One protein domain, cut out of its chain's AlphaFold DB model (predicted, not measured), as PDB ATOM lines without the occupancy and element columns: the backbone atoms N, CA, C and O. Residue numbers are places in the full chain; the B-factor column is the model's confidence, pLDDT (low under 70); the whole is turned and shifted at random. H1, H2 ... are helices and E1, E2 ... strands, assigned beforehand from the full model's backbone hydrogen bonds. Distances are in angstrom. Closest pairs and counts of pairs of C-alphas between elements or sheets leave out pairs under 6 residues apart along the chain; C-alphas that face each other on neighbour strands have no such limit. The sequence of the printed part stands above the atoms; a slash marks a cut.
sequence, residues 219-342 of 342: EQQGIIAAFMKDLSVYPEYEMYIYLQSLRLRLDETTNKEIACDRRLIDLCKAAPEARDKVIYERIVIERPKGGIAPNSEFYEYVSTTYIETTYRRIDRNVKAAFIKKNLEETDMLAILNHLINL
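This is residues 219 to 342 of the 342 residues of an uncharacterized protein of Roseburia intestinalis M50/1 (UniProt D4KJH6). One helix, H2, lies in the middle and is crossed at about a right angle by the long helix H5; H1 and H6 cross each other at one end of the domain, and the small hairpin of E1 and E2 makes the other end, with H3 between it and H2. H4 packs on the first residues of H2, running back alongside it. The printed part has 124 residues with six named helices and two named strands, in the order H1 H2 H3 H4 E1 E2 H5 H6; the two-stranded sheet is antiparallel and the class is mostly helix. It is only just compact, close to loose, with a radius of gyration of the C-alphas of 16.2 A, and only just flat, spanning 48 by 35 by 19 A.

Find C-alpha 283 at (-12.112, 50.212, -4.692), where E1, residues 283 to 286, begins; E2 is residues 292 to 298, 11.8 A long. From C-alpha 304 at (-8.381, 40.387, -3.596), H5 runs 30.0 A through residues 304 to 324. Look next for H2, residues 236 to 251, 21.9 A long. H1, residues 219 to 231, begins at (1.447, 18.297, 25.498) and is 18.4 A long, as is H6, residues 329 to 341. H3 is residues 255 to 259 and H4 residues 262 to 270, 12.4 A long.

Start at the hairpin of E1 and E2, antiparallel at 161 degrees, where N 283 and O 298 are 2.9 A apart and N 298 and O 283 are 3.1 A apart, both within hydrogen-bond range. From E1 look to H3: the closest C-alphas, of Lys 256 and Ile 285, are 6.2 A apart. H3 touches H2, the hub, closest at the C-alphas of Gln 244 and Ile 258, 7.1 A. H2 touches H5 about perpendicular, at 89 degrees, with the C-alphas of Tyr 242 and Tyr 311 closest at 5.0 A. H4 touches H2 at a shallow tilt of 22 degrees, opposite ways; the closest C-alphas are those of Tyr 237 and Leu 267, 5.5 A. H6 touches H2 with residues 339 to 340 alone, and touches H1 at a steep tilt of 60 degrees, closest at the C-alphas of Ile 224 and Ile 335, 5.6 A. In H1, H3, H4, H5 and H6 every O i to N i+4 pair is within hydrogen-bond range; in H2, 11 of 12 are.

The two C-alphas farthest apart, of Glu 219 and Gly 290, are 49.5 A apart. The printed part has no cut; the link from H4 to E1 is long, and in it residues 278 to 279 pair antiparallel with residues 301 to 302. The mean pLDDT of the printed part is 76.2, and 37 residues are under 70, among them 247 to 254 and 284 to 298.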
ATOM      1  N   GLU A 219       1.274  18.985  26.780       64.56
ATOM      2  CA  GLU A 219       1.447  18.297  25.498       64.56
ATOM      3  C   GLU A 219       0.783  19.055  24.340       64.56
ATOM      4  O   GLU A 219       1.448  19.326  23.341       64.56
ATOM      5  N   GLN A 220      -0.467  19.508  24.491       66.31
ATOM      6  CA  GLN A 220      -1.155  20.303  23.465       66.31
ATOM      7  C   GLN A 220      -0.477  21.651  23.222       66.31
ATOM      8  O   GLN A 220      -0.354  22.079  22.077       66.31
ATOM      9  N   GLN A 221       0.022  22.315  24.269       72.00
ATOM     10  CA  GLN A 221       0.812  23.539  24.103       72.00
ATOM     11  C   GLN A 221       2.114  23.275  23.342       72.00
ATOM     12  O   GLN A 221       2.503  24.084  22.499       72.00
ATOM     13  N   GLY A 222       2.762  22.132  23.586       78.62
ATOM     14  CA  GLY A 222       3.925  21.684  22.822       78.62
ATOM     15  C   GLY A 222       3.597  21.429  21.348       78.62
ATOM     16  O   GLY A 222       4.339  21.872  20.470       78.62
ATOM     17  N   ILE A 223       2.462  20.786  21.068       79.25
ATOM     18  CA  ILE A 223       1.974  20.521  19.708       79.25
ATOM     19  C   ILE A 223       1.638  21.831  18.985       79.25
ATOM     20  O   ILE A 223       2.091  22.033  17.857       79.25
ATOM     21  N   ILE A 224       0.925  22.752  19.642       76.94
ATOM     22  CA  ILE A 224       0.622  24.087  19.110       76.94
ATOM     23  C   ILE A 224       1.921  24.844  18.829       76.94
ATOM     24  O   ILE A 224       2.097  25.345  17.724       76.94
ATOM     25  N   ALA A 225       2.865  24.892  19.773       83.12
ATOM     26  CA  ALA A 225       4.136  25.591  19.589       83.12
ATOM     27  C   ALA A 225       4.957  25.004  18.428       83.12
ATOM     28  O   ALA A 225       5.498  25.747  17.607       83.12
ATOM     29  N   ALA A 226       5.011  23.675  18.317       84.94
ATOM     30  CA  ALA A 226       5.662  22.997  17.202       84.94
ATOM     31  C   ALA A 226       4.967  23.300  15.865       84.94
ATOM     32  O   ALA A 226       5.637  23.500  14.855       84.94
ATOM     33  N   PHE A 227       3.635  23.374  15.850       85.62
ATOM     34  CA  PHE A 227       2.874  23.723  14.654       85.62
ATOM     35  C   PHE A 227       3.057  25.193  14.256       85.62
ATOM     36  O   PHE A 227       3.294  25.491  13.089       85.62
ATOM     37  N   MET A 228       3.034  26.118  15.218       84.00
ATOM     38  CA  MET A 228       3.298  27.541  14.984       84.00
ATOM     39  C   MET A 228       4.719  27.776  14.469       84.00
ATOM     40  O   MET A 228       4.931  28.621  13.601       84.00
ATOM     41  N   LYS A 229       5.693  26.984  14.936       86.94
ATOM     42  CA  LYS A 229       7.049  26.987  14.380       86.94
ATOM     43  C   LYS A 229       7.052  26.586  12.906       86.94
ATOM     44  O   LYS A 229       7.723  27.243  12.117       86.94
ATOM     45  N   ASP A 230       6.286  25.577  12.509       85.12
ATOM     46  CA  ASP A 230       6.189  25.195  11.094       85.12
ATOM     47  C   ASP A 230       5.511  26.280  10.248       85.12
ATOM     48  O   ASP A 230       5.867  26.477   9.087       85.12
ATOM     49  N   LEU A 231       4.571  27.026  10.833       83.88
ATOM     50  CA  LEU A 231       3.922  28.163  10.182       83.88
ATOM     51  C   LEU A 231       4.807  29.410  10.079       83.88
ATOM     52  O   LEU A 231       4.539  30.258   9.232       83.88
ATOM     53  N   SER A 232       5.889  29.506  10.856       85.75
ATOM     54  CA  SER A 232       6.842  30.627  10.770       85.75
ATOM     55  C   SER A 232       7.585  30.715   9.430       85.75
ATOM     56  O   SER A 232       8.237  31.718   9.152       85.75
ATOM     57  N   VAL A 233       7.469  29.688   8.577       90.38
ATOM     58  CA  VAL A 233       7.995  29.701   7.204       90.38
ATOM     59  C   VAL A 233       7.283  30.718   6.307       90.38
ATOM     60  O   VAL A 233       7.846  31.149   5.302       90.38
ATOM     61  N   TYR A 234       6.044  31.086   6.639       90.38
ATOM     62  CA  TYR A 234       5.289  32.061   5.866       90.38
ATOM     63  C   TYR A 234       5.649  33.485   6.302       90.38
ATOM     64  O   TYR A 234       5.675  33.764   7.504       90.38
ATOM     65  N   PRO A 235       5.868  34.407   5.351       90.50
ATOM     66  CA  PRO A 235       6.038  35.818   5.660       90.50
ATOM     67  C   PRO A 235       4.847  36.391   6.438       90.50
ATOM     68  O   PRO A 235       3.700  35.980   6.237       90.50
ATOM     69  N   GLU A 236       5.112  37.392   7.280       88.00
ATOM     70  CA  GLU A 236       4.111  37.981   8.182       88.00
ATOM     71  C   GLU A 236       2.851  38.458   7.441       88.00
ATOM     72  O   GLU A 236       1.741  38.205   7.901       88.00
ATOM     73  N   TYR A 237       2.995  39.077   6.265       86.94
ATOM     74  CA  TYR A 237       1.858  39.539   5.460       86.94
ATOM     75  C   TYR A 237       0.983  38.389   4.937       86.94
ATOM     76  O   TYR A 237      -0.240  38.513   4.899       86.94
ATOM     77  N   GLU A 238       1.571  37.247   4.567       90.88
ATOM     78  CA  GLU A 238       0.809  36.083   4.100       90.88
ATOM     79  C   GLU A 238       0.108  35.374   5.258       90.88
ATOM     80  O   GLU A 238      -1.036  34.933   5.119       90.88
ATOM     81  N   MET A 239       0.774  35.299   6.415       87.94
ATOM     82  CA  MET A 239       0.163  34.777   7.633       87.94
ATOM     83  C   MET A 239      -0.981  35.684   8.094       87.94
ATOM     84  O   MET A 239      -2.051  35.188   8.430       87.94
ATOM     85  N   TYR A 240      -0.816  37.007   8.012       85.62
ATOM     86  CA  TYR A 240      -1.880  37.969   8.294       85.62
ATOM     87  C   TYR A 240      -3.096  37.742   7.388       85.62
ATOM     88  O   TYR A 240      -4.218  37.634   7.880       85.62
ATOM     89  N   ILE A 241      -2.880  37.576   6.075       86.44
ATOM     90  CA  ILE A 241      -3.942  37.210   5.125       86.44
ATOM     91  C   ILE A 241      -4.647  35.924   5.562       86.44
ATOM     92  O   ILE A 241      -5.878  35.873   5.556       86.44
ATOM     93  N   TYR A 242      -3.889  34.887   5.922       87.38
ATOM     94  CA  TYR A 242      -4.443  33.592   6.307       87.38
ATOM     95  C   TYR A 242      -5.302  33.680   7.573       87.38
ATOM     96  O   TYR A 242      -6.444  33.217   7.552       87.38
ATOM     97  N   LEU A 243      -4.796  34.321   8.630       82.75
ATOM     98  CA  LEU A 243      -5.485  34.484   9.913       82.75
ATOM     99  C   LEU A 243      -6.752  35.330   9.772       82.75
ATOM    100  O   LEU A 243      -7.823  34.919  10.218       82.75
ATOM    101  N   GLN A 244      -6.662  36.469   9.080       76.94
ATOM    102  CA  GLN A 244      -7.836  37.299   8.827       76.94
ATOM    103  C   GLN A 244      -8.862  36.537   7.989       76.94
ATOM    104  O   GLN A 244     -10.027  36.507   8.354       76.94
ATOM    105  N   SER A 245      -8.444  35.830   6.933       77.12
ATOM    106  CA  SER A 245      -9.342  35.029   6.083       77.12
ATOM    107  C   SER A 245      -9.999  33.853   6.820       77.12
ATOM    108  O   SER A 245     -11.130  33.484   6.504       77.12
ATOM    109  N   LEU A 246      -9.311  33.263   7.802       73.50
ATOM    110  CA  LEU A 246      -9.869  32.275   8.730       73.50
ATOM    111  C   LEU A 246     -10.982  32.892   9.585       73.50
ATOM    112  O   LEU A 246     -12.061  32.309   9.674       73.50
ATOM    113  N   ARG A 247     -10.746  34.087  10.141       67.25
ATOM    114  CA  ARG A 247     -11.737  34.861  10.908       67.25
ATOM    115  C   ARG A 247     -12.918  35.318  10.045       67.25
ATOM    116  O   ARG A 247     -14.058  35.161  10.460       67.25
ATOM    117  N   LEU A 248     -12.688  35.774   8.808       62.75
ATOM    118  CA  LEU A 248     -13.754  36.185   7.872       62.75
ATOM    119  C   LEU A 248     -14.793  35.096   7.636       62.75
ATOM    120  O   LEU A 248     -15.987  35.364   7.518       62.75
ATOM    121  N   ARG A 249     -14.318  33.854   7.508       59.44
ATOM    122  CA  ARG A 249     -15.173  32.694   7.252       59.44
ATOM    123  C   ARG A 249     -16.052  32.347   8.457       59.44
ATOM    124  O   ARG A 249     -16.963  31.539   8.295       59.44
ATOM    125  N   LEU A 250     -15.799  32.973   9.608       53.41
ATOM    126  CA  LEU A 250     -16.598  32.907  10.828       53.41
ATOM    127  C   LEU A 250     -17.465  34.175  11.014       53.41
ATOM    128  O   LEU A 250     -18.634  34.040  11.354       53.41
ATOM    129  N   ASP A 251     -16.954  35.373  10.684       44.41
ATOM    130  CA  ASP A 251     -17.568  36.673  11.044       44.41
ATOM    131  C   ASP A 251     -18.161  37.501   9.868       44.41
ATOM    132  O   ASP A 251     -18.344  38.713   9.978       44.41
ATOM    133  N   GLU A 252     -18.476  36.883   8.721       49.88
ATOM    134  CA  GLU A 252     -19.162  37.515   7.560       49.88
ATOM    135  C   GLU A 252     -18.460  38.746   6.936       49.88
ATOM    136  O   GLU A 252     -19.064  39.493   6.166       49.88
ATOM    137  N   THR A 253     -17.172  38.941   7.210       55.72
ATOM    138  CA  THR A 253     -16.356  40.016   6.623       55.72
ATOM    139  C   THR A 253     -15.825  39.572   5.240       55.72
ATOM    140  O   THR A 253     -15.536  38.399   5.004       55.72
ATOM    141  N   THR A 254     -15.744  40.476   4.268       68.12
ATOM    142  CA  THR A 254     -15.445  40.199   2.853       68.12
ATOM    143  C   THR A 254     -13.948  40.289   2.536       68.12
ATOM    144  O   THR A 254     -13.203  41.045   3.152       68.12
ATOM    145  N   ASN A 255     -13.487  39.598   1.482       71.31
ATOM    146  CA  ASN A 255     -12.103  39.745   0.991       71.31
ATOM    147  C   ASN A 255     -11.746  41.201   0.634       71.31
ATOM    148  O   ASN A 255     -10.575  41.568   0.675       71.31
ATOM    149  N   LYS A 256     -12.742  42.029   0.279       75.38
ATOM    150  CA  LYS A 256     -12.551  43.462   0.023       75.38
ATOM    151  C   LYS A 256     -12.237  44.239   1.306       75.38
ATOM    152  O   LYS A 256     -11.480  45.198   1.247       75.38
ATOM    153  N   GLU A 257     -12.770  43.822   2.451       73.75
ATOM    154  CA  GLU A 257     -12.470  44.442   3.747       73.75
ATOM    155  C   GLU A 257     -11.055  44.090   4.219       73.75
ATOM    156  O   GLU A 257     -10.335  44.992   4.632       73.75
ATOM    157  N   ILE A 258     -10.589  42.844   4.030       76.38
ATOM    158  CA  ILE A 258      -9.160  42.509   4.236       76.38
ATOM    159  C   ILE A 258      -8.269  43.309   3.292       76.38
ATOM    160  O   ILE A 258      -7.236  43.821   3.708       76.38
ATOM    161  N   ALA A 259      -8.644  43.401   2.014       83.00
ATOM    162  CA  ALA A 259      -7.863  44.124   1.014       83.00
ATOM    163  C   ALA A 259      -7.591  45.577   1.415       83.00
ATOM    164  O   ALA A 259      -6.535  46.111   1.083       83.00
ATOM    165  N   CYS A 260      -8.524  46.192   2.138       80.12
ATOM    166  CA  CYS A 260      -8.433  47.575   2.588       80.12
ATOM    167  C   CYS A 260      -7.864  47.715   4.012       80.12
ATOM    168  O   CYS A 260      -7.787  48.829   4.531       80.12
ATOM    169  N   ASP A 261      -7.459  46.614   4.655       80.81
ATOM    170  CA  ASP A 261      -6.844  46.639   5.980       80.81
ATOM    171  C   ASP A 261      -5.500  47.377   5.923       80.81
ATOM    172  O   ASP A 261      -4.570  46.997   5.199       80.81
ATOM    173  N   ARG A 262      -5.388  48.450   6.714       80.06
ATOM    174  CA  ARG A 262      -4.211  49.316   6.689       80.06
ATOM    175  C   ARG A 262      -2.937  48.588   7.103       80.06
ATOM    176  O   ARG A 262      -1.890  48.815   6.501       80.06
ATOM    177  N   ARG A 263      -3.032  47.689   8.083       83.62
ATOM    178  CA  ARG A 263      -1.899  46.893   8.549       83.62
ATOM    179  C   ARG A 263      -1.431  45.945   7.455       83.62
ATOM    180  O   ARG A 263      -0.229  45.846   7.234       83.62
ATOM    181  N   LEU A 264      -2.348  45.294   6.737       86.44
ATOM    182  CA  LEU A 264      -1.967  44.434   5.615       86.44
ATOM    183  C   LEU A 264      -1.269  45.228   4.500       86.44
ATOM    184  O   LEU A 264      -0.248  44.785   3.978       86.44
ATOM    185  N   ILE A 265      -1.787  46.409   4.155       83.62
ATOM    186  CA  ILE A 265      -1.175  47.289   3.150       83.62
ATOM    187  C   ILE A 265       0.250  47.682   3.561       83.62
ATOM    188  O   ILE A 265       1.172  47.586   2.749       83.62
ATOM    189  N   ASP A 266       0.443  48.097   4.814       85.12
ATOM    190  CA  ASP A 266       1.754  48.506   5.321       85.12
ATOM    191  C   ASP A 266       2.743  47.322   5.342       85.12
ATOM    192  O   ASP A 266       3.890  47.473   4.912       85.12
ATOM    193  N   LEU A 267       2.285  46.120   5.724       87.62
ATOM    194  CA  LEU A 267       3.084  44.890   5.663       87.62
ATOM    195  C   LEU A 267       3.491  44.531   4.221       87.62
ATOM    196  O   LEU A 267       4.657  44.235   3.964       87.62
ATOM    197  N   CYS A 268       2.565  44.605   3.259       88.69
ATOM    198  CA  CYS A 268       2.857  44.325   1.849       88.69
ATOM    199  C   CYS A 268       3.801  45.363   1.220       88.69
ATOM    200  O   CYS A 268       4.592  45.018   0.348       88.69
ATOM    201  N   LYS A 269       3.757  46.631   1.649       90.06
ATOM    202  CA  LYS A 269       4.701  47.666   1.186       90.06
ATOM    203  C   LYS A 269       6.109  47.477   1.729       90.06
ATOM    204  O   LYS A 269       7.068  47.825   1.038       90.06
ATOM    205  N   ALA A 270       6.218  46.993   2.963       90.56
ATOM    206  CA  ALA A 270       7.494  46.731   3.611       90.56
ATOM    207  C   ALA A 270       8.223  45.525   2.991       90.56
ATOM    208  O   ALA A 270       9.451  45.476   3.034       90.56
ATOM    209  N   ALA A 271       7.487  44.588   2.383       89.38
ATOM    210  CA  ALA A 271       8.031  43.399   1.732       89.38
ATOM    211  C   ALA A 271       8.226  43.602   0.210       89.38
ATOM    212  O   ALA A 271       7.242  43.794  -0.514       89.38
ATOM    213  N   PRO A 272       9.463  43.523  -0.323       88.62
ATOM    214  CA  PRO A 272       9.728  43.665  -1.759       88.62
ATOM    215  C   PRO A 272       8.902  42.723  -2.648       88.62
ATOM    216  O   PRO A 272       8.479  43.119  -3.731       88.62
ATOM    217  N   GLU A 273       8.637  41.504  -2.178       88.69
ATOM    218  CA  GLU A 273       7.944  40.435  -2.904       88.69
ATOM    219  C   GLU A 273       6.417  40.611  -2.965       88.69
ATOM    220  O   GLU A 273       5.759  39.952  -3.769       88.69
ATOM    221  N   ALA A 274       5.849  41.475  -2.115       88.12
ATOM    222  CA  ALA A 274       4.406  41.718  -2.022       88.12
ATOM    223  C   ALA A 274       3.999  43.140  -2.439       88.12
ATOM    224  O   ALA A 274       2.808  43.441  -2.558       88.12
ATOM    225  N   ARG A 275       4.973  44.022  -2.688       87.75
ATOM    226  CA  ARG A 275       4.732  45.436  -2.998       87.75
ATOM    227  C   ARG A 275       3.920  45.637  -4.278       87.75
ATOM    228  O   ARG A 275       3.110  46.557  -4.340       87.75
ATOM    229  N   ASP A 276       4.103  44.770  -5.272       88.00
ATOM    230  CA  ASP A 276       3.351  44.779  -6.534       88.00
ATOM    231  C   ASP A 276       1.902  44.278  -6.381       88.00
ATOM    232  O   ASP A 276       1.099  44.398  -7.305       88.00
ATOM    233  N   LYS A 277       1.549  43.723  -5.214       90.50
ATOM    234  CA  LYS A 277       0.184  43.282  -4.889       90.50
ATOM    235  C   LYS A 277      -0.664  44.398  -4.290       90.50
ATOM    236  O   LYS A 277      -1.874  44.209  -4.155       90.50
ATOM    237  N   VAL A 278      -0.053  45.533  -3.940       88.25
ATOM    238  CA  VAL A 278      -0.745  46.754  -3.513       88.25
ATOM    239  C   VAL A 278      -1.165  47.535  -4.756       88.25
ATOM    240  O   VAL A 278      -0.332  48.011  -5.525       88.25
ATOM    241  N   ILE A 279      -2.473  47.650  -4.952       87.88
ATOM    242  CA  ILE A 279      -3.113  48.326  -6.074       87.88
ATOM    243  C   ILE A 279      -3.519  49.731  -5.632       87.88
ATOM    244  O   ILE A 279      -4.120  49.905  -4.572       87.88
ATOM    245  N   TYR A 280      -3.212  50.722  -6.469       82.94
ATOM    246  CA  TYR A 280      -3.557  52.129  -6.263       82.94
ATOM    247  C   TYR A 280      -4.705  52.530  -7.187       82.94
ATOM    248  O   TYR A 280      -4.521  53.251  -8.167       82.94
ATOM    249  N   GLU A 281      -5.892  52.007  -6.904       79.81
ATOM    250  CA  GLU A 281      -7.113  52.287  -7.653       79.81
ATOM    251  C   GLU A 281      -8.280  52.479  -6.684       79.81
ATOM    252  O   GLU A 281      -8.230  52.035  -5.536       79.81
ATOM    253  N   ARG A 282      -9.347  53.141  -7.147       73.62
ATOM    254  CA  ARG A 282     -10.573  53.284  -6.357       73.62
ATOM    255  C   ARG A 282     -11.253  51.922  -6.239       73.62
ATOM    256  O   ARG A 282     -11.825  51.436  -7.214       73.62
ATOM    257  N   ILE A 283     -11.270  51.357  -5.037       71.12
ATOM    258  CA  ILE A 283     -12.112  50.212  -4.692       71.12
ATOM    259  C   ILE A 283     -13.267  50.664  -3.806       71.12
ATOM    260  O   ILE A 283     -13.103  51.478  -2.896       71.12
ATOM    261  N   VAL A 284     -14.448  50.125  -4.100       67.62
ATOM    262  CA  VAL A 284     -15.666  50.351  -3.327       67.62
ATOM    263  C   VAL A 284     -16.100  49.032  -2.700       67.62
ATOM    264  O   VAL A 284     -16.276  48.011  -3.387       67.62
ATOM    265  N   ILE A 285     -16.264  49.047  -1.378       63.97
ATOM    266  CA  ILE A 285     -16.846  47.925  -0.641       63.97
ATOM    267  C   ILE A 285     -18.365  48.079  -0.674       63.97
ATOM    268  O   ILE A 285     -18.976  48.808   0.108       63.97
ATOM    269  N   GLU A 286     -18.973  47.402  -1.641       57.06
ATOM    270  CA  GLU A 286     -20.421  47.318  -1.767       57.06
ATOM    271  C   GLU A 286     -20.977  46.363  -0.714       57.06
ATOM    272  O   GLU A 286     -20.509  45.231  -0.565       57.06
ATOM    273  N   ARG A 287     -22.015  46.800   0.003       52.78
ATOM    274  CA  ARG A 287     -22.760  45.895   0.876       52.78
ATOM    275  C   ARG A 287     -23.497  44.848   0.033       52.78
ATOM    276  O   ARG A 287     -23.968  45.187  -1.055       52.78
ATOM    277  N   PRO A 288     -23.759  43.640   0.574       44.03
ATOM    278  CA  PRO A 288     -24.496  42.565  -0.109       44.03
ATOM    279  C   PRO A 288     -25.885  42.941  -0.666       44.03
ATOM    280  O   PRO A 288     -26.499  42.144  -1.365       44.03
ATOM    281  N   LYS A 289     -26.412  44.133  -0.345       41.72
ATOM    282  CA  LYS A 289     -27.723  44.638  -0.776       41.72
ATOM    283  C   LYS A 289     -27.667  45.977  -1.544       41.72
ATOM    284  O   LYS A 289     -28.666  46.689  -1.564       41.72
ATOM    285  N   GLY A 290     -26.532  46.323  -2.164       42.94
ATOM    286  CA  GLY A 290     -26.456  47.389  -3.183       42.94
ATOM    287  C   GLY A 290     -26.252  48.824  -2.676       42.94
ATOM    288  O   GLY A 290     -26.601  49.769  -3.375       42.94
ATOM    289  N   GLY A 291     -25.696  49.005  -1.474       49.16
ATOM    290  CA  GLY A 291     -25.317  50.320  -0.940       49.16
ATOM    291  C   GLY A 291     -23.805  50.443  -0.734       49.16
ATOM    292  O   GLY A 291     -23.165  49.484  -0.298       49.16
ATOM    293  N   ILE A 292     -23.251  51.625  -1.008       53.34
ATOM    294  CA  ILE A 292     -21.868  51.990  -0.666       53.34
ATOM    295  C   ILE A 292     -21.837  52.317   0.832       53.34
ATOM    296  O   ILE A 292     -22.591  53.176   1.293       53.34
ATOM    297  N   ALA A 293     -21.023  51.614   1.622       48.97
ATOM    298  CA  ALA A 293     -20.899  51.916   3.049       48.97
ATOM    299  C   ALA A 293     -20.197  53.283   3.262       48.97
ATOM    300  O   ALA A 293     -19.337  53.654   2.460       48.97
ATOM    301  N   PRO A 294     -20.516  54.053   4.320       42.97
ATOM    302  CA  PRO A 294     -19.761  55.268   4.633       42.97
ATOM    303  C   PRO A 294     -18.278  54.919   4.839       42.97
ATOM    304  O   PRO A 294     -17.985  53.922   5.496       42.97
ATOM    305  N   ASN A 295     -17.355  55.715   4.288       53.44
ATOM    306  CA  ASN A 295     -15.899  55.480   4.337       53.44
ATOM    307  C   ASN A 295     -15.421  54.159   3.689       53.44
ATOM    308  O   ASN A 295     -14.402  53.612   4.096       53.44
ATOM    309  N   SER A 296     -16.140  53.638   2.685       55.38
ATOM    310  CA  SER A 296     -15.766  52.409   1.952       55.38
ATOM    311  C   SER A 296     -15.013  52.640   0.641       55.38
ATOM    312  O   SER A 296     -14.837  51.706  -0.146       55.38
ATOM    313  N   GLU A 297     -14.608  53.885   0.395       59.69
ATOM    314  CA  GLU A 297     -13.796  54.254  -0.755       59.69
ATOM    315  C   GLU A 297     -12.330  54.256  -0.351       59.69
ATOM    316  O   GLU A 297     -11.889  55.088   0.444       59.69
ATOM    317  N   PHE A 298     -11.580  53.323  -0.921       65.25
ATOM    318  CA  PHE A 298     -10.148  53.215  -0.703       65.25
ATOM    319  C   PHE A 298      -9.439  53.444  -2.028       65.25
ATOM    320  O   PHE A 298      -9.874  52.963  -3.070       65.25
ATOM    321  N   TYR A 299      -8.347  54.199  -1.977       72.31
ATOM    322  CA  TYR A 299      -7.486  54.476  -3.132       72.31
ATOM    323  C   TYR A 299      -6.282  53.538  -3.189       72.31
ATOM    324  O   TYR A 299      -5.444  53.646  -4.078       72.31
ATOM    325  N   GLU A 300      -6.171  52.663  -2.194       83.50
ATOM    326  CA  GLU A 300      -5.053  51.769  -1.988       83.50
ATOM    327  C   GLU A 300      -5.556  50.505  -1.298       83.50
ATOM    328  O   GLU A 300      -6.170  50.588  -0.233       83.50
ATOM    329  N   TYR A 301      -5.313  49.347  -1.906       86.12
ATOM    330  CA  TYR A 301      -5.739  48.059  -1.369       86.12
ATOM    331  C   TYR A 301      -4.845  46.921  -1.861       86.12
ATOM    332  O   TYR A 301      -4.194  47.019  -2.897       86.12
ATOM    333  N   VAL A 302      -4.820  45.805  -1.139       85.19
ATOM    334  CA  VAL A 302      -4.138  44.580  -1.575       85.19
ATOM    335  C   VAL A 302      -5.053  43.764  -2.485       85.19
ATOM    336  O   VAL A 302      -6.220  43.553  -2.168       85.19
ATOM    337  N   SER A 303      -4.536  43.271  -3.613       89.56
ATOM    338  CA  SER A 303      -5.302  42.476  -4.582       89.56
ATOM    339  C   SER A 303      -6.137  41.373  -3.914       89.56
ATOM    340  O   SER A 303      -5.615  40.476  -3.248       89.56
ATOM    341  N   THR A 304      -7.452  41.393  -4.139       85.81
ATOM    342  CA  THR A 304      -8.381  40.387  -3.596       85.81
ATOM    343  C   THR A 304      -8.098  38.989  -4.145       85.81
ATOM    344  O   THR A 304      -8.222  38.003  -3.420       85.81
ATOM    345  N   THR A 305      -7.648  38.889  -5.401       87.25
ATOM    346  CA  THR A 305      -7.177  37.634  -6.001       87.25
ATOM    347  C   THR A 305      -5.925  37.123  -5.297       87.25
ATOM    348  O   THR A 305      -5.800  35.922  -5.048       87.25
ATOM    349  N   TYR A 306      -5.005  38.019  -4.935       89.81
ATOM    350  CA  TYR A 306      -3.815  37.650  -4.175       89.81
ATOM    351  C   TYR A 306      -4.177  37.138  -2.773       89.81
ATOM    352  O   TYR A 306      -3.690  36.083  -2.368       89.81
ATOM    353  N   ILE A 307      -5.108  37.801  -2.080       86.00
ATOM    354  CA  ILE A 307      -5.643  37.360  -0.780       86.00
ATOM    355  C   ILE A 307      -6.238  35.952  -0.881       86.00
ATOM    356  O   ILE A 307      -5.867  35.053  -0.126       86.00
ATOM    357  N   GLU A 308      -7.120  35.725  -1.855       85.25
ATOM    358  CA  GLU A 308      -7.805  34.444  -2.012       85.25
ATOM    359  C   GLU A 308      -6.848  33.297  -2.368       85.25
ATOM    360  O   GLU A 308      -6.944  32.198  -1.811       85.25
ATOM    361  N   THR A 309      -5.915  33.538  -3.288       89.00
ATOM    362  CA  THR A 309      -4.925  32.531  -3.696       89.00
ATOM    363  C   THR A 309      -3.954  32.200  -2.565       89.00
ATOM    364  O   THR A 309      -3.677  31.021  -2.333       89.00
ATOM    365  N   THR A 310      -3.514  33.208  -1.810       89.75
ATOM    366  CA  THR A 310      -2.650  33.047  -0.631       89.75
ATOM    367  C   THR A 310      -3.344  32.231   0.449       89.75
ATOM    368  O   THR A 310      -2.801  31.215   0.888       89.75
ATOM    369  N   TYR A 311      -4.585  32.589   0.797       87.62
ATOM    370  CA  TYR A 311      -5.383  31.829   1.755       87.62
ATOM    371  C   TYR A 311      -5.527  30.363   1.328       87.62
ATOM    372  O   TYR A 311      -5.199  29.466   2.100       87.62
ATOM    373  N   ARG A 312      -5.970  30.095   0.090       86.50
ATOM    374  CA  ARG A 312      -6.203  28.717  -0.388       86.50
ATOM    375  C   ARG A 312      -4.921  27.883  -0.383       86.50
ATOM    376  O   ARG A 312      -4.979  26.681  -0.122       86.50
ATOM    377  N   ARG A 313      -3.776  28.498  -0.694       93.25
ATOM    378  CA  ARG A 313      -2.467  27.836  -0.667       93.25
ATOM    379  C   ARG A 313      -2.075  27.456   0.760       93.25
ATOM    380  O   ARG A 313      -1.741  26.298   0.993       93.25
ATOM    381  N   ILE A 314      -2.141  28.401   1.698       89.69
ATOM    382  CA  ILE A 314      -1.761  28.158   3.097       89.69
ATOM    383  C   ILE A 314      -2.729  27.167   3.750       89.69
ATOM    384  O   ILE A 314      -2.278  26.206   4.361       89.69
ATOM    385  N   ASP A 315      -4.038  27.306   3.522       85.25
ATOM    386  CA  ASP A 315      -5.066  26.387   4.029       85.25
ATOM    387  C   ASP A 315      -4.823  24.937   3.585       85.25
ATOM    388  O   ASP A 315      -4.895  24.003   4.386       85.25
ATOM    389  N   ARG A 316      -4.470  24.736   2.310       86.81
ATOM    390  CA  ARG A 316      -4.120  23.411   1.789       86.81
ATOM    391  C   ARG A 316      -2.881  22.845   2.480       86.81
ATOM    392  O   ARG A 316      -2.871  21.665   2.821       86.81
ATOM    393  N   ASN A 317      -1.858  23.669   2.686       87.19
ATOM    394  CA  ASN A 317      -0.620  23.244   3.335       87.19
ATOM    395  C   ASN A 317      -0.839  22.921   4.819       87.19
ATOM    396  O   ASN A 317      -0.299  21.930   5.300       87.19
ATOM    397  N   VAL A 318      -1.670  23.697   5.520       83.75
ATOM    398  CA  VAL A 318      -2.084  23.436   6.907       83.75
ATOM    399  C   VAL A 318      -2.815  22.099   7.006       83.75
ATOM    400  O   VAL A 318      -2.427  21.244   7.799       83.75
ATOM    401  N   LYS A 319      -3.802  21.857   6.134       79.56
ATOM    402  CA  LYS A 319      -4.525  20.576   6.077       79.56
ATOM    403  C   LYS A 319      -3.603  19.398   5.766       79.56
ATOM    404  O   LYS A 319      -3.712  18.347   6.391       79.56
ATOM    405  N   ALA A 320      -2.670  19.571   4.831       81.62
ATOM    406  CA  ALA A 320      -1.674  18.549   4.527       81.62
ATOM    407  C   ALA A 320      -0.731  18.290   5.714       81.62
ATOM    408  O   ALA A 320      -0.357  17.144   5.960       81.62
ATOM    409  N   ALA A 321      -0.366  19.331   6.469       80.81
ATOM    410  CA  ALA A 321       0.469  19.210   7.658       80.81
ATOM    411  C   ALA A 321      -0.236  18.440   8.782       80.81
ATOM    412  O   ALA A 321       0.406  17.603   9.413       80.81
ATOM    413  N   PHE A 322      -1.541  18.655   8.984       80.38
ATOM    414  CA  PHE A 322      -2.341  17.872   9.932       80.38
ATOM    415  C   PHE A 322      -2.300  16.375   9.616       80.38
ATOM    416  O   PHE A 322      -1.980  15.571  10.488       80.38
ATOM    417  N   ILE A 323      -2.518  16.015   8.347       78.31
ATOM    418  CA  ILE A 323      -2.466  14.620   7.888       78.31
ATOM    419  C   ILE A 323      -1.051  14.050   8.046       78.31
ATOM    420  O   ILE A 323      -0.874  12.963   8.585       78.31
ATOM    421  N   LYS A 324      -0.022  14.787   7.610       83.38
ATOM    422  CA  LYS A 324       1.377  14.332   7.662       83.38
ATOM    423  C   LYS A 324       1.860  14.083   9.091       83.38
ATOM    424  O   LYS A 324       2.668  13.184   9.309       83.38
ATOM    425  N   LYS A 325       1.408  14.898  10.043       81.81
ATOM    426  CA  LYS A 325       1.749  14.769  11.464       81.81
ATOM    427  C   LYS A 325       0.872  13.761  12.204       81.81
ATOM    428  O   LYS A 325       1.130  13.534  13.379       81.81
ATOM    429  N   ASN A 326      -0.114  13.166  11.526       78.69
ATOM    430  CA  ASN A 326      -1.076  12.237  12.108       78.69
ATOM    431  C   ASN A 326      -1.715  12.798  13.391       78.69
ATOM    432  O   ASN A 326      -1.780  12.110  14.405       78.69
ATOM    433  N   LEU A 327      -2.098  14.081  13.352       75.31
ATOM    434  CA  LEU A 327      -2.700  14.747  14.505       75.31
ATOM    435  C   LEU A 327      -4.100  14.199  14.758       75.31
ATOM    436  O   LEU A 327      -4.869  13.995  13.813       75.31
ATOM    437  N   GLU A 328      -4.439  14.026  16.029       69.31
ATOM    438  CA  GLU A 328      -5.797  13.690  16.434       69.31
ATOM    439  C   GLU A 328      -6.740  14.889  16.257       69.31
ATOM    440  O   GLU A 328      -6.320  16.047  16.159       69.31
ATOM    441  N   GLU A 329      -8.045  14.622  16.180       63.12
ATOM    442  CA  GLU A 329      -9.062  15.655  15.949       63.12
ATOM    443  C   GLU A 329      -9.039  16.749  17.025       63.12
ATOM    444  O   GLU A 329      -9.181  17.934  16.714       63.12
ATOM    445  N   THR A 330      -8.775  16.369  18.270       61.19
ATOM    446  CA  THR A 330      -8.622  17.268  19.418       61.19
ATOM    447  C   THR A 330      -7.460  18.248  19.234       61.19
ATOM    448  O   THR A 330      -7.643  19.451  19.428       61.19
ATOM    449  N   ASP A 331      -6.300  17.777  18.773       68.50
ATOM    450  CA  ASP A 331      -5.122  18.610  18.500       68.50
ATOM    451  C   ASP A 331      -5.324  19.522  17.287       68.50
ATOM    452  O   ASP A 331      -4.916  20.687  17.287       68.50
ATOM    453  N   MET A 332      -6.002  19.024  16.249       69.69
ATOM    454  CA  MET A 332      -6.372  19.840  15.090       69.69
ATOM    455  C   MET A 332      -7.288  20.999  15.501       69.69
ATOM    456  O   MET A 332      -7.063  22.144  15.099       69.69
ATOM    457  N   LEU A 333      -8.299  20.724  16.332       66.06
ATOM    458  CA  LEU A 333      -9.204  21.743  16.867       66.06
ATOM    459  C   LEU A 333      -8.473  22.734  17.781       66.06
ATOM    460  O   LEU A 333      -8.740  23.935  17.697       66.06
ATOM    461  N   ALA A 334      -7.517  22.261  18.584       66.31
ATOM    462  CA  ALA A 334      -6.666  23.089  19.435       66.31
ATOM    463  C   ALA A 334      -5.874  24.123  18.631       66.31
ATOM    464  O   ALA A 334      -5.895  25.320  18.935       66.31
ATOM    465  N   ILE A 335      -5.213  23.663  17.568       70.31
ATOM    466  CA  ILE A 335      -4.412  24.501  16.677       70.31
ATOM    467  C   ILE A 335      -5.298  25.507  15.943       70.31
ATOM    468  O   ILE A 335      -4.975  26.693  15.908       70.31
ATOM    469  N   LEU A 336      -6.425  25.065  15.380       73.44
ATOM    470  CA  LEU A 336      -7.351  25.959  14.682       73.44
ATOM    471  C   LEU A 336      -7.902  27.036  15.619       73.44
ATOM    472  O   LEU A 336      -7.946  28.206  15.245       73.44
ATOM    473  N   ASN A 337      -8.264  26.666  16.849       67.69
ATOM    474  CA  ASN A 337      -8.727  27.624  17.844       67.69
ATOM    475  C   ASN A 337      -7.617  28.603  18.255       67.69
ATOM    476  O   ASN A 337      -7.878  29.792  18.408       67.69
ATOM    477  N   HIS A 338      -6.372  28.140  18.398       71.94
ATOM    478  CA  HIS A 338      -5.239  29.028  18.658       71.94
ATOM    479  C   HIS A 338      -5.043  30.034  17.516       71.94
ATOM    480  O   HIS A 338      -4.970  31.231  17.772       71.94
ATOM    481  N   LEU A 339      -5.061  29.573  16.261       69.12
ATOM    482  CA  LEU A 339      -4.928  30.424  15.074       69.12
ATOM    483  C   LEU A 339      -6.036  31.477  14.976       69.12
ATOM    484  O   LEU A 339      -5.763  32.625  14.655       69.12
ATOM    485  N   ILE A 340      -7.285  31.122  15.284       66.50
ATOM    486  CA  ILE A 340      -8.398  32.083  15.263       66.50
ATOM    487  C   ILE A 340      -8.195  33.190  16.315       66.50
ATOM    488  O   ILE A 340      -8.586  34.334  16.082       66.50
ATOM    489  N   ASN A 341      -7.547  32.888  17.443       63.38
ATOM    490  CA  ASN A 341      -7.361  33.813  18.563       63.38
ATOM    491  C   ASN A 341      -6.032  34.605  18.544       63.38
ATOM    492  O   ASN A 341      -5.821  35.414  19.446       63.38
ATOM    493  N   LEU A 342      -5.171  34.414  17.532       62.38
ATOM    494  CA  LEU A 342      -3.985  35.248  17.246       62.38
ATOM    495  C   LEU A 342      -4.374  36.486  16.444       62.38
ATOM    496  O   LEU A 342      -4.360  37.613  16.981       62.38
TER     497      LEU A 342